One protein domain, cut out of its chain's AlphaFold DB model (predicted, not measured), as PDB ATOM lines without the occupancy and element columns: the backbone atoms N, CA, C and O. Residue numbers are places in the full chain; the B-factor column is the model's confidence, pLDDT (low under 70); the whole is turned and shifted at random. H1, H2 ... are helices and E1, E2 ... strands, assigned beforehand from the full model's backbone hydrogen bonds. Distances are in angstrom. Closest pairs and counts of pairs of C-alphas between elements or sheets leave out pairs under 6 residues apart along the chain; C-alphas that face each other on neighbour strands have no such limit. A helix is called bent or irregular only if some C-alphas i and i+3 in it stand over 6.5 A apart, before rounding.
ATOM      1  N   ALA A   7     236.389 223.619 328.449       69.19
ATOM      2  CA  ALA A   7     234.941 223.479 328.577       69.19
ATOM      3  C   ALA A   7     234.145 224.466 327.696       69.19
ATOM      4  O   ALA A   7     233.141 224.085 327.089       69.19
ATOM      5  N   GLY A   8     234.600 225.718 327.578       73.12
ATOM      6  CA  GLY A   8     234.009 226.709 326.672       73.12
ATOM      7  C   GLY A   8     234.147 226.296 325.206       73.12
ATOM      8  O   GLY A   8     233.179 226.366 324.450       73.12
ATOM      9  N   PHE A   9     235.311 225.761 324.821       75.94
ATOM     10  CA  PHE A   9     235.530 225.282 323.454       75.94
ATOM     11  C   PHE A   9     234.687 224.048 323.135       75.94
ATOM     12  O   PHE A   9     234.080 223.969 322.074       75.94
ATOM     13  N   GLN A  10     234.597 223.100 324.069       76.06
ATOM     14  CA  GLN A  10     233.725 221.933 323.926       76.06
ATOM     15  C   GLN A  10     232.256 222.336 323.786       76.06
ATOM     16  O   GLN A  10     231.529 221.748 322.993       76.06
ATOM     17  N   THR A  11     231.820 223.361 324.517       79.56
ATOM     18  CA  THR A  11     230.461 223.898 324.375       79.56
ATOM     19  C   THR A  11     230.245 224.469 322.976       79.56
ATOM     20  O   THR A  11     229.214 224.198 322.365       79.56
ATOM     21  N   LEU A  12     231.234 225.189 322.440       79.12
ATOM     22  CA  LEU A  12     231.197 225.726 321.082       79.12
ATOM     23  C   LEU A  12     231.144 224.607 320.025       79.12
ATOM     24  O   LEU A  12     230.297 224.654 319.137       79.12
ATOM     25  N   LEU A  13     231.964 223.561 320.160       79.38
ATOM     26  CA  LEU A  13     231.954 222.386 319.276       79.38
ATOM     27  C   LEU A  13     230.601 221.657 319.273       79.38
ATOM     28  O   LEU A  13     230.095 221.299 318.211       79.38
ATOM     29  N   ARG A  14     229.943 221.535 320.431       82.50
ATOM     30  CA  ARG A  14     228.610 220.915 320.528       82.50
ATOM     31  C   ARG A  14     227.533 221.661 319.745       82.50
ATOM     32  O   ARG A  14     226.569 221.040 319.309       82.50
ATOM     33  N   THR A  15     227.681 222.970 319.518       79.44
ATOM     34  CA  THR A  15     226.709 223.745 318.717       79.44
ATOM     35  C   THR A  15     226.659 223.330 317.245       79.44
ATOM     36  O   THR A  15     225.691 223.637 316.545       79.44
ATOM     37  N   VAL A  16     227.689 222.623 316.777       76.81
ATOM     38  CA  VAL A  16     227.776 222.071 315.421       76.81
ATOM     39  C   VAL A  16     227.745 220.540 315.411       76.81
ATOM     40  O   VAL A  16     228.064 219.945 314.391       76.81
ATOM     41  N   GLY A  17     227.343 219.928 316.530       74.56
ATOM     42  CA  GLY A  17     227.176 218.479 316.693       74.56
ATOM     43  C   GLY A  17     228.354 217.768 317.365       74.56
ATOM     44  O   GLY A  17     228.175 216.708 317.955       74.56
ATOM     45  N   VAL A  18     229.545 218.373 317.391       77.88
ATOM     46  CA  VAL A  18     230.757 217.683 317.850       77.88
ATOM     47  C   VAL A  18     230.783 217.564 319.374       77.88
ATOM     48  O   VAL A  18     230.989 218.547 320.089       77.88
ATOM     49  N   GLU A  19     230.613 216.345 319.891       73.75
ATOM     50  CA  GLU A  19     230.473 216.099 321.336       73.75
ATOM     51  C   GLU A  19     231.742 216.402 322.150       73.75
ATOM     52  O   GLU A  19     231.659 216.958 323.256       73.75
ATOM     53  N   HIS A  20     232.907 216.030 321.606       77.00
ATOM     54  CA  HIS A  20     234.204 216.092 322.279       77.00
ATOM     55  C   HIS A  20     235.336 216.407 321.297       77.00
ATOM     56  O   HIS A  20     235.375 215.864 320.197       77.00
ATOM     57  N   LEU A  21     236.301 217.224 321.731       75.44
ATOM     58  CA  LEU A  21     237.543 217.446 320.993       75.44
ATOM     59  C   LEU A  21     238.403 216.176 321.029       75.44
ATOM     60  O   LEU A  21     238.726 215.674 322.108       75.44
ATOM     61  N   VAL A  22     238.800 215.681 319.858       76.94
ATOM     62  CA  VAL A  22     239.727 214.550 319.756       76.94
ATOM     63  C   VAL A  22     241.151 215.042 320.007       76.94
ATOM     64  O   VAL A  22     241.633 215.938 319.322       76.94
ATOM     65  N   ALA A  23     241.843 214.432 320.968       73.62
ATOM     66  CA  ALA A  23     243.263 214.675 321.202       73.62
ATOM     67  C   ALA A  23     244.105 213.697 320.368       73.62
ATOM     68  O   ALA A  23     244.063 212.486 320.594       73.62
ATOM     69  N   VAL A  24     244.878 214.216 319.410       70.06
ATOM     70  CA  VAL A  24     245.711 213.411 318.503       70.06
ATOM     71  C   VAL A  24     247.184 213.779 318.659       70.06
ATOM     72  O   VAL A  24     247.699 214.693 318.015       70.06
ATOM     73  N   GLY A  25     247.886 213.013 319.499       65.81
ATOM     74  CA  GLY A  25     249.307 213.232 319.778       65.81
ATOM     75  C   GLY A  25     249.591 214.625 320.352       65.81
ATOM     76  O   GLY A  25     248.692 215.295 320.849       65.81
ATOM     77  N   SER A  26     250.855 215.055 320.289       65.94
ATOM     78  CA  SER A  26     251.261 216.394 320.739       65.94
ATOM     79  C   SER A  26     251.341 217.441 319.625       65.94
ATOM     80  O   SER A  26     251.639 218.596 319.894       65.94
ATOM     81  N   LYS A  27     251.121 217.034 318.369       69.44
ATOM     82  CA  LYS A  27     251.396 217.853 317.175       69.44
ATOM     83  C   LYS A  27     250.224 218.714 316.715       69.44
ATOM     84  O   LYS A  27     250.451 219.615 315.918       69.44
ATOM     85  N   LEU A  28     249.004 218.386 317.131       75.31
ATOM     86  CA  LEU A  28     247.806 219.145 316.792       75.31
ATOM     87  C   LEU A  28     247.256 219.776 318.057       75.31
ATOM     88  O   LEU A  28     247.038 219.082 319.053       75.31
ATOM     89  N   ASP A  29     246.997 221.076 317.995       75.25
ATOM     90  CA  ASP A  29     246.419 221.808 319.108       75.25
ATOM     91  C   ASP A  29     245.080 222.430 318.739       75.25
ATOM     92  O   ASP A  29     244.965 223.608 318.399       75.25
ATOM     93  N   GLY A  30     244.035 221.618 318.888       72.94
ATOM     94  CA  GLY A  30     242.669 222.052 318.642       72.94
ATOM     95  C   GLY A  30     242.161 223.155 319.573       72.94
ATOM     96  O   GLY A  30     241.126 223.744 319.278       72.94
ATOM     97  N   LEU A  31     242.842 223.443 320.690       73.81
ATOM     98  CA  LEU A  31     242.452 224.535 321.586       73.81
ATOM     99  C   LEU A  31     242.980 225.887 321.110       73.81
ATOM    100  O   LEU A  31     242.339 226.908 321.373       73.81
ATOM    101  N   SER A  32     244.113 225.914 320.416       73.12
ATOM    102  CA  SER A  32     244.695 227.154 319.889       73.12
ATOM    103  C   SER A  32     244.372 227.384 318.422       73.12
ATOM    104  O   SER A  32     244.218 228.535 318.015       73.12
ATOM    105  N   ASP A  33     244.213 226.310 317.648       78.12
ATOM    106  CA  ASP A  33     243.890 226.360 316.228       78.12
ATOM    107  C   ASP A  33     242.661 225.492 315.916       78.12
ATOM    108  O   ASP A  33     242.645 224.269 316.071       78.12
ATOM    109  N   LEU A  34     241.607 226.147 315.426       79.38
ATOM    110  CA  LEU A  34     240.374 225.487 315.015       79.38
ATOM    111  C   LEU A  34     240.601 224.486 313.868       79.38
ATOM    112  O   LEU A  34     239.928 223.453 313.799       79.38
ATOM    113  N   LEU A  35     241.547 224.767 312.970       80.62
ATOM    114  CA  LEU A  35     241.887 223.860 311.879       80.62
ATOM    115  C   LEU A  35     242.581 222.604 312.402       80.62
ATOM    116  O   LEU A  35     242.363 221.521 311.859       80.62
ATOM    117  N   ASP A  36     243.353 222.706 313.481       81.62
ATOM    118  CA  ASP A  36     243.953 221.542 314.129       81.62
ATOM    119  C   ASP A  36     242.926 220.708 314.898       81.62
ATOM    120  O   ASP A  36     243.034 219.479 314.918       81.62
ATOM    121  N   ALA A  37     241.879 221.331 315.454       79.94
ATOM    122  CA  ALA A  37     240.722 220.594 315.967       79.94
ATOM    123  C   ALA A  37     240.098 219.759 314.844       79.94
ATOM    124  O   ALA A  37     239.945 218.545 314.984       79.94
ATOM    125  N   TYR A  38     239.841 220.371 313.687       79.62
ATOM    126  CA  TYR A  38     239.316 219.659 312.525       79.62
ATOM    127  C   TYR A  38     240.238 218.528 312.041       79.62
ATOM    128  O   TYR A  38     239.798 217.392 311.842       79.62
ATOM    129  N   ARG A  39     241.538 218.807 311.910       84.06
ATOM    130  CA  ARG A  39     242.549 217.806 311.544       84.06
ATOM    131  C   ARG A  39     242.598 216.655 312.534       84.06
ATOM    132  O   ARG A  39     242.772 215.524 312.102       84.06
ATOM    133  N   SER A  40     242.414 216.914 313.824       85.19
ATOM    134  CA  SER A  40     242.418 215.873 314.855       85.19
ATOM    135  C   SER A  40     241.275 214.882 314.643       85.19
ATOM    136  O   SER A  40     241.507 213.675 314.633       85.19
ATOM    137  N   HIS A  41     240.064 215.372 314.364       81.25
ATOM    138  CA  HIS A  41     238.933 214.508 314.009       81.25
ATOM    139  C   HIS A  41     239.190 213.712 312.724       81.25
ATOM    140  O   HIS A  41     238.877 212.524 312.653       81.25
ATOM    141  N   LEU A  42     239.808 214.341 311.724       81.56
ATOM    142  CA  LEU A  42     240.120 213.676 310.464       81.56
ATOM    143  C   LEU A  42     241.211 212.602 310.611       81.56
ATOM    144  O   LEU A  42     241.099 211.521 310.037       81.56
ATOM    145  N   VAL A  43     242.258 212.863 311.396       84.75
ATOM    146  CA  VAL A  43     243.294 211.865 311.691       84.75
ATOM    147  C   VAL A  43     242.701 210.677 312.432       84.75
ATOM    148  O   VAL A  43     242.995 209.541 312.078       84.75
ATOM    149  N   ASP A  44     241.869 210.921 313.440       83.69
ATOM    150  CA  ASP A  44     241.215 209.859 314.200       83.69
ATOM    151  C   ASP A  44     240.292 209.006 313.319       83.69
ATOM    152  O   ASP A  44     240.363 207.780 313.393       83.69
ATOM    153  N   PHE A  45     239.547 209.614 312.388       80.38
ATOM    154  CA  PHE A  45     238.822 208.878 311.346       80.38
ATOM    155  C   PHE A  45     239.756 207.983 310.511       80.38
ATOM    156  O   PHE A  45     239.550 206.770 310.431       80.38
ATOM    157  N   ILE A  46     240.835 208.543 309.952       79.25
ATOM    158  CA  ILE A  46     241.792 207.786 309.126       79.25
ATOM    159  C   ILE A  46     242.399 206.626 309.924       79.25
ATOM    160  O   ILE A  46     242.512 205.513 309.413       79.25
ATOM    161  N   VAL A  47     242.789 206.859 311.178       84.38
ATOM    162  CA  VAL A  47     243.372 205.840 312.060       84.38
ATOM    163  C   VAL A  47     242.364 204.730 312.366       84.38
ATOM    164  O   VAL A  47     242.732 203.553 312.333       84.38
ATOM    165  N   ARG A  48     241.095 205.068 312.626       82.50
ATOM    166  CA  ARG A  48     240.037 204.085 312.912       82.50
ATOM    167  C   ARG A  48     239.771 203.165 311.730       82.50
ATOM    168  O   ARG A  48     239.704 201.953 311.950       82.50
ATOM    169  N   GLU A  49     239.693 203.715 310.525       79.19
ATOM    170  CA  GLU A  49     239.377 202.951 309.316       79.19
ATOM    171  C   GLU A  49     240.583 202.169 308.781       79.19
ATOM    172  O   GLU A  49     240.479 200.994 308.442       79.19
ATOM    173  N   THR A  50     241.771 202.781 308.762       77.25
ATOM    174  CA  THR A  50     242.959 202.175 308.125       77.25
ATOM    175  C   THR A  50     243.873 201.413 309.092       77.25
ATOM    176  O   THR A  50     244.793 200.711 308.658       77.25
ATOM    177  N   LYS A  51     243.649 201.555 310.409       81.94
ATOM    178  CA  LYS A  51     244.461 200.976 311.499       81.94
ATOM    179  C   LYS A  51     245.956 201.335 311.435       81.94
ATOM    180  O   LYS A  51     246.802 200.567 311.895       81.94
ATOM    181  N   ILE A  52     246.306 202.479 310.849       83.00
ATOM    182  CA  ILE A  52     247.683 203.004 310.833       83.00
ATOM    183  C   ILE A  52     247.979 203.833 312.088       83.00
ATOM    184  O   ILE A  52     247.072 204.265 312.790       83.00
ATOM    185  N   SER A  53     249.256 204.104 312.368       85.31
ATOM    186  CA  SER A  53     249.625 204.999 313.473       85.31
ATOM    187  C   SER A  53     249.268 206.460 313.175       85.31
ATOM    188  O   SER A  53     249.381 206.898 312.026       85.31
ATOM    189  N   VAL A  54     249.018 207.236 314.228       83.12
ATOM    190  CA  VAL A  54     248.763 208.685 314.181       83.12
ATOM    191  C   VAL A  54     249.802 209.465 313.362       83.12
ATOM    192  O   VAL A  54     249.424 210.277 312.524       83.12
ATOM    193  N   ASP A  55     251.102 209.201 313.538       83.19
ATOM    194  CA  ASP A  55     252.161 209.927 312.814       83.19
ATOM    195  C   ASP A  55     252.089 209.733 311.295       83.19
ATOM    196  O   ASP A  55     252.273 210.677 310.523       83.19
ATOM    197  N   TRP A  56     251.786 208.508 310.861       81.31
ATOM    198  CA  TRP A  56     251.583 208.204 309.449       81.31
ATOM    199  C   TRP A  56     250.344 208.915 308.901       81.31
ATOM    200  O   TRP A  56     250.443 209.529 307.843       81.31
ATOM    201  N   ALA A  57     249.224 208.902 309.630       81.50
ATOM    202  CA  ALA A  57     248.001 209.603 309.234       81.50
ATOM    203  C   ALA A  57     248.204 211.128 309.129       81.50
ATOM    204  O   ALA A  57     247.803 211.737 308.137       81.50
ATOM    205  N   LEU A  58     248.913 211.740 310.087       81.44
ATOM    206  CA  LEU A  58     249.299 213.156 310.036       81.44
ATOM    207  C   LEU A  58     250.143 213.476 308.800       81.44
ATOM    208  O   LEU A  58     249.886 214.458 308.110       81.44
ATOM    209  N   GLY A  59     251.120 212.625 308.478       80.81
ATOM    210  CA  GLY A  59     251.961 212.795 307.290       80.81
ATOM    211  C   GLY A  59     251.220 212.625 305.958       80.81
ATOM    212  O   GLY A  59     251.795 212.891 304.895       80.81
ATOM    213  N   TRP A  60     249.976 212.140 305.980       81.00
ATOM    214  CA  TRP A  60     249.145 211.968 304.788       81.00
ATOM    215  C   TRP A  60     248.246 213.173 304.520       81.00
ATOM    216  O   TRP A  60     247.866 213.380 303.367       81.00
ATOM    217  N   LEU A  61     247.967 213.984 305.542       83.31
ATOM    218  CA  LEU A  61     247.206 215.219 305.412       83.31
ATOM    219  C   LEU A  61     248.039 216.316 304.755       83.31
ATOM    220  O   LEU A  61     249.177 216.591 305.136       83.31
ATOM    221  N   ARG A  62     247.447 216.971 303.761       82.88
ATOM    222  CA  ARG A  62     248.047 218.088 303.035       82.88
ATOM    223  C   ARG A  62     247.049 219.217 302.874       82.88
ATOM    224  O   ARG A  62     245.854 218.981 302.705       82.88
ATOM    225  N   TRP A  63     247.572 220.437 302.870       82.50
ATOM    226  CA  TRP A  63     246.829 221.580 302.362       82.50
ATOM    227  C   TRP A  63     246.635 221.415 300.847       82.50
ATOM    228  O   TRP A  63     247.581 221.013 300.156       82.50
ATOM    229  N   PRO A  64     245.426 221.659 300.328       79.38
ATOM    230  CA  PRO A  64     245.146 221.550 298.907       79.38
ATOM    231  C   PRO A  64     245.845 222.666 298.132       79.38
ATOM    232  O   PRO A  64     246.077 223.755 298.647       79.38
ATOM    233  N   SER A  65     246.175 222.390 296.870       72.62
ATOM    234  CA  SER A  65     246.733 223.388 295.955       72.62
ATOM    235  C   SER A  65     245.669 224.256 295.280       72.62
ATOM    236  O   SER A  65     245.986 225.364 294.869       72.62
ATOM    237  N   GLU A  66     244.438 223.751 295.134       74.00
ATOM    238  CA  GLU A  66     243.371 224.414 294.364       74.00
ATOM    239  C   GLU A  66     241.978 224.182 294.966       74.00
ATOM    240  O   GLU A  66     241.265 225.140 295.243       74.00
ATOM    241  N   VAL A  67     241.587 222.920 295.187       78.12
ATOM    242  CA  VAL A  67     240.221 222.549 295.600       78.12
ATOM    243  C   VAL A  67     240.218 221.822 296.945       78.12
ATOM    244  O   VAL A  67     240.979 220.872 297.149       78.12
ATOM    245  N   GLY A  68     239.297 222.228 297.821       80.00
ATOM    246  CA  GLY A  68     239.081 221.660 299.154       80.00
ATOM    247  C   GLY A  68     239.750 222.461 300.268       80.00
ATOM    248  O   GLY A  68     240.419 223.453 300.001       80.00
ATOM    249  N   ASP A  69     239.613 221.981 301.504       81.31
ATOM    250  CA  ASP A  69     240.280 222.534 302.693       81.31
ATOM    251  C   ASP A  69     241.412 221.620 303.186       81.31
ATOM    252  O   ASP A  69     242.448 222.089 303.654       81.31
ATOM    253  N   LEU A  70     241.259 220.300 303.029       84.25
ATOM    254  CA  LEU A  70     242.300 219.305 303.292       84.25
ATOM    255  C   LEU A  70     242.304 218.226 302.210       84.25
ATOM    256  O   LEU A  70     241.305 217.955 301.543       84.25
ATOM    257  N   THR A  71     243.456 217.600 302.005       84.31
ATOM    258  CA  THR A  71     243.630 216.531 301.023       84.31
ATOM    259  C   THR A  71     244.454 215.390 301.597       84.31
ATOM    260  O   THR A  71     245.474 215.617 302.247       84.31
ATOM    261  N   VAL A  72     244.034 214.162 301.304       80.94
ATOM    262  CA  VAL A  72     244.780 212.934 301.589       80.94
ATOM    263  C   VAL A  72     245.122 212.253 300.269       80.94
ATOM    264  O   VAL A  72     244.254 212.063 299.425       80.94
ATOM    265  N   VAL A  73     246.387 211.877 300.074       76.31
ATOM    266  CA  VAL A  73     246.820 211.176 298.853       76.31
ATOM    267  C   VAL A  73     246.559 209.670 299.005       76.31
ATOM    268  O   VAL A  73     247.261 208.990 299.752       76.31
ATOM    269  N   VAL A  74     245.566 209.162 298.273       69.56
ATOM    270  CA  VAL A  74     244.979 207.803 298.326       69.56
ATOM    271  C   VAL A  74     245.855 206.745 297.648       69.56
ATOM    272  O   VAL A  74     245.666 205.551 297.855       69.56
ATOM    273  N   SER A  75     246.878 207.144 296.885       62.47
ATOM    274  CA  SER A  75     247.806 206.207 296.226       62.47
ATOM    275  C   SER A  75     248.679 205.386 297.192       62.47
ATOM    276  O   SER A  75     249.502 204.584 296.747       62.47
ATOM    277  N   ARG A  76     248.510 205.550 298.512       63.88
ATOM    278  CA  ARG A  76     249.191 204.749 299.533       63.88
ATOM    279  C   ARG A  76     248.392 203.470 299.849       63.88
ATOM    280  O   ARG A  76     247.164 203.526 299.927       63.88
ATOM    281  N   PRO A  77     249.060 202.320 300.065       54.09
ATOM    282  CA  PRO A  77     248.384 201.073 300.423       54.09
ATOM    283  C   PRO A  77     247.468 201.269 301.642       54.09
ATOM    284  O   PRO A  77     247.895 201.900 302.607       54.09
ATOM    285  N   ARG A  78     246.258 200.684 301.614       59.88
ATOM    286  CA  ARG A  78     245.193 200.743 302.652       59.88
ATOM    287  C   ARG A  78     244.262 201.968 302.657       59.88
ATOM    288  O   ARG A  78     243.358 201.999 303.479       59.88
ATOM    289  N   LEU A  79     244.432 202.946 301.761       61.94
ATOM    290  CA  LEU A  79     243.478 204.065 301.603       61.94
ATOM    291  C   LEU A  79     242.440 203.843 300.493       61.94
ATOM    292  O   LEU A  79     241.465 204.581 300.424       61.94
ATOM    293  N   GLN A  80     242.659 202.862 299.615       60.25
ATOM    294  CA  GLN A  80     241.820 202.612 298.434       60.25
ATOM    295  C   GLN A  80     240.417 202.096 298.790       60.25
ATOM    296  O   GLN A  80     239.499 202.270 297.997       60.25
ATOM    297  N   ASP A  81     240.264 201.530 299.989       62.62
ATOM    298  CA  ASP A  81     239.015 200.957 300.502       62.62
ATOM    299  C   ASP A  81     238.300 201.882 301.507       62.62
ATOM    300  O   ASP A  81     237.340 201.464 302.151       62.62
ATOM    301  N   LEU A  82     238.778 203.122 301.695       66.81
ATOM    302  CA  LEU A  82     238.102 204.088 302.563       66.81
ATOM    303  C   LEU A  82     236.733 204.430 301.981       66.81
ATOM    304  O   LEU A  82     236.658 204.983 300.883       66.81
ATOM    305  N   ASP A  83     235.674 204.179 302.747       65.88
ATOM    306  CA  ASP A  83     234.347 204.694 302.434       65.88
ATOM    307  C   ASP A  83     234.324 206.214 302.688       65.88
ATOM    308  O   ASP A  83     234.442 206.650 303.840       65.88
ATOM    309  N   PRO A  84     234.172 207.055 301.646       62.00
ATOM    310  CA  PRO A  84     234.104 208.500 301.821       62.00
ATOM    311  C   PRO A  84     232.920 208.918 302.699       62.00
ATOM    312  O   PRO A  84     233.015 209.915 303.407       62.00
ATOM    313  N   ILE A  85     231.824 208.150 302.709       57.91
ATOM    314  CA  ILE A  85     230.626 208.451 303.504       57.91
ATOM    315  C   ILE A  85     230.907 208.268 304.999       57.91
ATOM    316  O   ILE A  85     230.456 209.082 305.805       57.91
ATOM    317  N   ALA A  86     231.718 207.274 305.372       57.44
ATOM    318  CA  ALA A  86     232.149 207.064 306.755       57.44
ATOM    319  C   ALA A  86     233.012 208.225 307.293       57.44
ATOM    320  O   ALA A  86     233.096 208.422 308.504       57.44
ATOM    321  N   GLY A  87     233.622 209.016 306.399       54.59
ATOM    322  CA  GLY A  87     234.425 210.199 306.724       54.59
ATOM    323  C   GLY A  87     233.635 211.501 306.852       54.59
ATOM    324  O   GLY A  87     234.244 212.562 307.004       54.59
ATOM    325  N   ALA A  88     232.301 211.451 306.770       58.25
ATOM    326  CA  ALA A  88     231.441 212.597 307.037       58.25
ATOM    327  C   ALA A  88     231.477 212.945 308.536       58.25
ATOM    328  O   ALA A  88     230.699 212.446 309.343       58.25
ATOM    329  N   ILE A  89     232.420 213.804 308.911       64.06
ATOM    330  CA  ILE A  89     232.463 214.447 310.227       64.06
ATOM    331  C   ILE A  89     231.487 215.625 310.177       64.06
ATOM    332  O   ILE A  89     231.403 216.286 309.153       64.06
ATOM    333  N   GLU A  90     230.789 215.961 311.260       67.94
ATOM    334  CA  GLU A  90     229.838 217.095 311.276       67.94
ATOM    335  C   GLU A  90     230.487 218.456 310.945       67.94
ATOM    336  O   GLU A  90     229.826 219.404 310.518       67.94
ATOM    337  N   LEU A  91     231.814 218.533 311.076       67.44
ATOM    338  CA  LEU A  91     232.651 219.664 310.675       67.44
ATOM    339  C   LEU A  91     232.979 219.694 309.173       67.44
ATOM    340  O   LEU A  91     233.484 220.705 308.691       67.44
ATOM    341  N   ALA A  92     232.707 218.620 308.431       73.31
ATOM    342  CA  ALA A  92     233.031 218.437 307.019       73.31
ATOM    343  C   ALA A  92     231.783 218.136 306.179       73.31
ATOM    344  O   ALA A  92     230.832 217.500 306.623       73.31
ATOM    345  N   LYS A  93     231.813 218.521 304.906       79.12
ATOM    346  CA  LYS A  93     230.969 217.890 303.888       79.12
ATOM    347  C   LYS A  93     231.490 216.477 303.619       79.12
ATOM    348  O   LYS A  93     232.650 216.178 303.903       79.12
ATOM    349  N   THR A  94     230.650 215.629 303.028       78.94
ATOM    350  CA  THR A  94     231.064 214.288 302.605       78.94
ATOM    351  C   THR A  94     232.325 214.381 301.732       78.94
ATOM    352  O   THR A  94     232.304 215.082 300.714       78.94
ATOM    353  N   PRO A  95     233.424 213.718 302.132       79.88
ATOM    354  CA  PRO A  95     234.639 213.629 301.339       79.88
ATOM    355  C   PRO A  95     234.353 213.099 299.934       79.88
ATOM    356  O   PRO A  95     233.474 212.256 299.749       79.88
ATOM    357  N   PHE A  96     235.117 213.552 298.942       80.31
ATOM    358  CA  PHE A  96     234.962 213.080 297.566       80.31
ATOM    359  C   PHE A  96     236.312 212.731 296.927       80.31
ATOM    360  O   PHE A  96     237.326 213.385 297.208       80.31
ATOM    361  N   PRO A  97     236.355 211.685 296.082       81.56
ATOM    362  CA  PRO A  97     237.560 211.312 295.358       81.56
ATOM    363  C   PRO A  97     237.844 212.295 294.209       81.56
ATOM    364  O   PRO A  97     236.944 212.683 293.469       81.56
ATOM    365  N   ASP A  98     239.113 212.661 294.043       80.62
ATOM    366  CA  ASP A  98     239.650 213.531 292.991       80.62
ATOM    367  C   ASP A  98     240.989 212.960 292.488       80.62
ATOM    368  O   ASP A  98     242.071 213.239 293.018       80.62
ATOM    369  N   GLY A  99     240.919 212.069 291.497       80.50
ATOM    370  CA  GLY A  99     242.084 211.350 290.985       80.50
ATOM    371  C   GLY A  99     242.755 210.496 292.067       80.50
ATOM    372  O   GLY A  99     242.159 209.558 292.586       80.50
ATOM    373  N   ILE A 100     244.008 210.817 292.409       80.50
ATOM    374  CA  ILE A 100     244.759 210.140 293.485       80.50
ATOM    375  C   ILE A 100     244.494 210.733 294.875       80.50
ATOM    376  O   ILE A 100     245.158 210.344 295.836       80.50
ATOM    377  N   ASN A 101     243.594 211.708 294.984       82.00
ATOM    378  CA  ASN A 101     243.328 212.454 296.203       82.00
ATOM    379  C   ASN A 101     241.933 212.139 296.746       82.00
ATOM    380  O   ASN A 101     240.984 211.976 295.989       82.00
ATOM    381  N   LEU A 102     241.804 212.128 298.068       81.94
ATOM    382  CA  LEU A 102     240.537 212.227 298.776       81.94
ATOM    383  C   LEU A 102     240.476 213.638 299.352       81.94
ATOM    384  O   LEU A 102     241.345 214.036 300.140       81.94
ATOM    385  N   ARG A 103     239.505 214.418 298.884       84.81
ATOM    386  CA  ARG A 103     239.343 215.827 299.240       84.81
ATOM    387  C   ARG A 103     238.345 215.955 300.378       84.81
ATOM    388  O   ARG A 103     237.304 215.303 300.380       84.81
ATOM    389  N   PHE A 104     238.661 216.849 301.302       82.44
ATOM    390  CA  PHE A 104     237.825 217.193 302.439       82.44
ATOM    391  C   PHE A 104     237.476 218.673 302.346       82.44
ATOM    392  O   PHE A 104     238.371 219.507 302.195       82.44
ATOM    393  N   ILE A 105     236.186 218.981 302.434       83.31
ATOM    394  CA  ILE A 105     235.665 220.350 302.472       83.31
ATOM    395  C   ILE A 105     235.027 220.562 303.837       83.31
ATOM    396  O   ILE A 105     234.219 219.742 304.266       83.31
ATOM    397  N   LEU A 106     235.363 221.657 304.503       81.19
ATOM    398  CA  LEU A 106     234.737 222.082 305.743       81.19
ATOM    399  C   LEU A 106     233.270 222.446 305.497       81.19
ATOM    400  O   LEU A 106     232.887 223.030 304.481       81.19
ATOM    401  N   SER A 107     232.415 222.093 306.449       82.81
ATOM    402  CA  SER A 107     231.018 222.505 306.421       82.81
ATOM    403  C   SER A 107     230.943 224.017 306.616       82.81
ATOM    404  O   SER A 107     231.281 224.522 307.684       82.81
ATOM    405  N   GLU A 108     230.462 224.744 305.605       82.38
ATOM    406  CA  GLU A 108     230.255 226.199 305.684       82.38
ATOM    407  C   GLU A 108     229.406 226.569 306.905       82.38
ATOM    408  O   GLU A 108     229.732 227.511 307.625       82.38
ATOM    409  N   ALA A 109     228.362 225.778 307.184       80.19
ATOM    410  CA  ALA A 109     227.476 225.969 308.325       80.19
ATOM    411  C   ALA A 109     228.190 225.802 309.675       80.19
ATOM    412  O   ALA A 109     227.879 226.523 310.623       80.19
ATOM    413  N   ALA A 110     229.141 224.870 309.764       78.12
ATOM    414  CA  ALA A 110     229.957 224.698 310.960       78.12
ATOM    415  C   ALA A 110     231.015 225.806 311.073       78.12
ATOM    416  O   ALA A 110     231.264 226.318 312.162       78.12
ATOM    417  N   LEU A 111     231.600 226.222 309.947       79.06
ATOM    418  CA  LEU A 111     232.726 227.146 309.906       79.06
ATOM    419  C   LEU A 111     232.371 228.518 310.480       79.06
ATOM    420  O   LEU A 111     233.058 228.976 311.385       79.06
ATOM    421  N   TRP A 112     231.281 229.161 310.047       80.38
ATOM    422  CA  TRP A 112     230.930 230.482 310.596       80.38
ATOM    423  C   TRP A 112     230.471 230.416 312.060       80.38
ATOM    424  O   TRP A 112     230.744 231.343 312.823       80.38
ATOM    425  N   ARG A 113     229.829 229.312 312.476       82.69
ATOM    426  CA  ARG A 113     229.402 229.081 313.870       82.69
ATOM    427  C   ARG A 113     230.572 228.878 314.821       82.69
ATOM    428  O   ARG A 113     230.444 229.197 315.997       82.69
ATOM    429  N   LEU A 114     231.690 228.359 314.324       81.69
ATOM    430  CA  LEU A 114     232.889 228.118 315.117       81.69
ATOM    431  C   LEU A 114     233.892 229.269 315.011       81.69
ATOM    432  O   LEU A 114     234.311 229.799 316.035       81.69
ATOM    433  N   VAL A 115     234.257 229.684 313.795       83.25
ATOM    434  CA  VAL A 115     235.327 230.662 313.532       83.25
ATOM    435  C   VAL A 115     235.009 232.022 314.139       83.25
ATOM    436  O   VAL A 115     235.862 232.588 314.817       83.25
ATOM    437  N   ILE A 116     233.798 232.552 313.929       82.12
ATOM    438  CA  ILE A 116     233.468 233.910 314.386       82.12
ATOM    439  C   ILE A 116     233.508 233.988 315.920       82.12
ATOM    440  O   ILE A 116     234.263 234.816 316.431       82.12
ATOM    441  N   PRO A 117     232.806 233.122 316.685       82.62
ATOM    442  CA  PRO A 117     232.918 233.143 318.143       82.62
ATOM    443  C   PRO A 117     234.335 232.842 318.638       82.62
ATOM    444  O   PRO A 117     234.775 233.445 319.611       82.62
ATOM    445  N   PHE A 118     235.073 231.955 317.961       81.62
ATOM    446  CA  PHE A 118     236.447 231.612 318.333       81.62
ATOM    447  C   PHE A 118     237.412 232.799 318.196       81.62
ATOM    448  O   PHE A 118     238.242 233.009 319.085       81.62
ATOM    449  N   ILE A 119     237.291 233.574 317.111       82.62
ATOM    450  CA  ILE A 119     238.067 234.800 316.882       82.62
ATOM    451  C   ILE A 119     237.635 235.892 317.862       82.62
ATOM    452  O   ILE A 119     238.497 236.498 318.489       82.62
ATOM    453  N   LEU A 120     236.329 236.133 318.023       82.06
ATOM    454  CA  LEU A 120     235.818 237.191 318.904       82.06
ATOM    455  C   LEU A 120     236.201 236.967 320.374       82.06
ATOM    456  O   LEU A 120     236.553 237.922 321.059       82.06
ATOM    457  N   ASP A 121     236.194 235.716 320.842       77.88
ATOM    458  CA  ASP A 121     236.612 235.352 322.202       77.88
ATOM    459  C   ASP A 121     238.106 235.617 322.456       77.88
ATOM    460  O   ASP A 121     238.496 236.094 323.523       77.88
ATOM    461  N   ARG A 122     238.961 235.314 321.471       77.00
ATOM    462  CA  ARG A 122     240.421 235.464 321.593       77.00
ATOM    463  C   ARG A 122     240.903 236.872 321.263       77.00
ATOM    464  O   ARG A 122     241.921 237.295 321.811       77.00
ATOM    465  N   ALA A 123     240.189 237.592 320.401       81.38
ATOM    466  CA  ALA A 123     240.527 238.922 319.910       81.38
ATOM    467  C   ALA A 123     242.013 239.022 319.505       81.38
ATOM    468  O   ALA A 123     242.471 238.299 318.623       81.38
ATOM    469  N   HIS A 124     242.791 239.870 320.186       73.31
ATOM    470  CA  HIS A 124     244.229 240.054 319.953       73.31
ATOM    471  C   HIS A 124     245.083 238.803 320.230       73.31
ATOM    472  O   HIS A 124     246.226 238.740 319.791       73.31
ATOM    473  N   GLY A 125     244.555 237.822 320.965       73.31
ATOM    474  CA  GLY A 125     245.192 236.528 321.219       73.31
ATOM    475  C   GLY A 125     244.845 235.447 320.191       73.31
ATOM    476  O   GLY A 125     245.211 234.291 320.386       73.31
ATOM    477  N   TYR A 126     244.106 235.762 319.123       79.31
ATOM    478  CA  TYR A 126     243.858 234.798 318.051       79.31
ATOM    479  C   TYR A 126     245.168 234.446 317.325       79.31
ATOM    480  O   TYR A 126     245.963 235.327 317.006       79.31
ATOM    481  N   GLY A 127     245.402 233.153 317.076       75.56
ATOM    482  CA  GLY A 127     246.651 232.655 316.482       75.56
ATOM    483  C   GLY A 127     247.831 232.540 317.459       75.56
ATOM    484  O   GLY A 127     248.923 232.161 317.043       75.56
ATOM    485  N   VAL A 128     247.622 232.838 318.746       74.38
ATOM    486  CA  VAL A 128     248.598 232.631 319.827       74.38
ATOM    487  C   VAL A 128     248.309 231.278 320.493       74.38
ATOM    488  O   VAL A 128     247.167 231.051 320.903       74.38
ATOM    489  N   PRO A 129     249.301 230.379 320.642       67.62
ATOM    490  CA  PRO A 129     249.123 229.131 321.372       67.62
ATOM    491  C   PRO A 129     248.702 229.380 322.826       67.62
ATOM    492  O   PRO A 129     249.320 230.160 323.553       67.62
ATOM    493  N   VAL A 130     247.655 228.692 323.269       64.12
ATOM    494  CA  VAL A 130     247.164 228.726 324.646       64.12
ATOM    495  C   VAL A 130     248.146 227.967 325.545       64.12
ATOM    496  O   VAL A 130     248.540 226.833 325.256       64.12
ATOM    497  N   GLN A 131     248.533 228.572 326.673       51.28
ATOM    498  CA  GLN A 131     249.344 227.902 327.696       51.28
ATOM    499  C   GLN A 131     248.651 226.603 328.152       51.28
ATOM    500  O   GLN A 131     247.539 226.647 328.671       51.28
ATOM    501  N   GLY A 132     249.300 225.448 327.950       49.69
ATOM    502  CA  GLY A 132     248.729 224.118 328.245       49.69
ATOM    503  C   GLY A 132     248.401 223.248 327.018       49.69
ATOM    504  O   GLY A 132     248.059 222.080 327.177       49.69
ATOM    505  N   SER A 133     248.557 223.778 325.801       43.91
ATOM    506  CA  SER A 133     248.632 223.035 324.527       43.91
ATOM    507  C   SER A 133     249.674 221.914 324.557       43.91
ATOM    508  O   SER A 133     250.645 222.061 325.276       43.91
ATOM    509  N   ALA A 134     249.545 220.812 323.818       43.34
ATOM    510  CA  ALA A 134     250.325 219.575 323.999       43.34
ATOM    511  C   ALA A 134     251.878 219.664 323.891       43.34
ATOM    512  O   ALA A 134     252.562 218.707 324.258       43.34
ATOM    513  N   ASP A 135     252.450 220.819 323.532       41.19
ATOM    514  CA  ASP A 135     253.868 221.172 323.776       41.19
ATOM    515  C   ASP A 135     254.184 221.524 325.257       41.19
ATOM    516  O   ASP A 135     255.335 221.721 325.671       41.19
ATOM    517  N   SER A 136     253.156 221.559 326.103       39.62
ATOM    518  CA  SER A 136     253.173 222.001 327.498       39.62
ATOM    519  C   SER A 136     253.699 220.982 328.499       39.62
ATOM    520  O   SER A 136     253.867 221.322 329.669       39.62
TER     521      SER A 136
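What this domain is: This is residues 7 to 136 of the 518 residues of the protein "Arginine--tRNA ligase, cytoplasmic" of Phialophora attinorum (UniProt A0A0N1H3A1). Helix H2 runs through the middle of this domain, with the short helix H3 packed on its later part and a small three-stranded sheet that H2 only grazes; beyond the first residue of H2, helices H4 and H1 lie side by side, running opposite ways. Much of the rest is loop, above all residues 15 to 33 and 74 to 95. The printed part has 130 residues, with four named helices and three named strands that follow along the chain as H1 H2 H3 E1 E2 E3 H4, and the antiparallel sheet runs E1 E3 E2. The class is mostly helix, though under half of the residues, 59, are in named elements. It is compact, with a radius of gyration of the C-alphas of 14.7 A and spans of 42 by 31 by 28 A.

Where its parts are: Find C-alpha 7 at (234.941, 223.479, 328.577); from there H1 runs over residues 7 to 14, 10.6 A. Next look at C-alpha 34 at (240.374, 225.487, 315.015), where H2, residues 34 to 50, begins its 24.4 A. H3 is residues 54 to 58, E1 residues 70 to 73, E2 residues 96 to 98 and E3 residues 101 to 104. H4, residues 108 to 125, spans 23.9 A and ends at C-alpha 125 at (245.192, 236.528, 321.219). It has a kink of 46 degrees near residue 119 and is irregular, with C-alphas 121 and 124 9.2 A apart.

How they stand to each other: Start at H1, which is close to but not clearly touching H4: their closest C-alphas, of Leu 12 and Leu 114, are 6.6 A apart, at a shallow tilt of 19 degrees, opposite ways. H2, with residue 34 alone, only just touches residues 114 to 118 of H4, with 3 pairs of C-alphas within 8 A; the closest are Leu 34 and Val 115, 7.4 A, at a steep tilt of 48 degrees. H2 touches H3 with residues 43 to 47 alone, the closest C-alphas being Val 43 and Ala 57, 5.8 A. H2 only grazes the sheet, with residues 35 to 46. E1 and E3 are antiparallel, with N 72 and O 102 at 2.9 A. E2 and E3 form a hairpin, with N 98 and O 101 at 2.8 A. In H1, H2 and H3 every O i to N i+4 pair is within hydrogen-bond range; in H4, 10 of 14 are.

The domain as a whole: The two farthest C-alphas, of Asp 81 and His 124, are 44.0 A apart. The printed part has no cut. The links H1 to H2, H3 to E1 and E1 to E2 are long. Mean pLDDT of the printed part is 75.0; look under 70 at residue 7 and residues 25 to 27, 74 to 91 and 129 to 136.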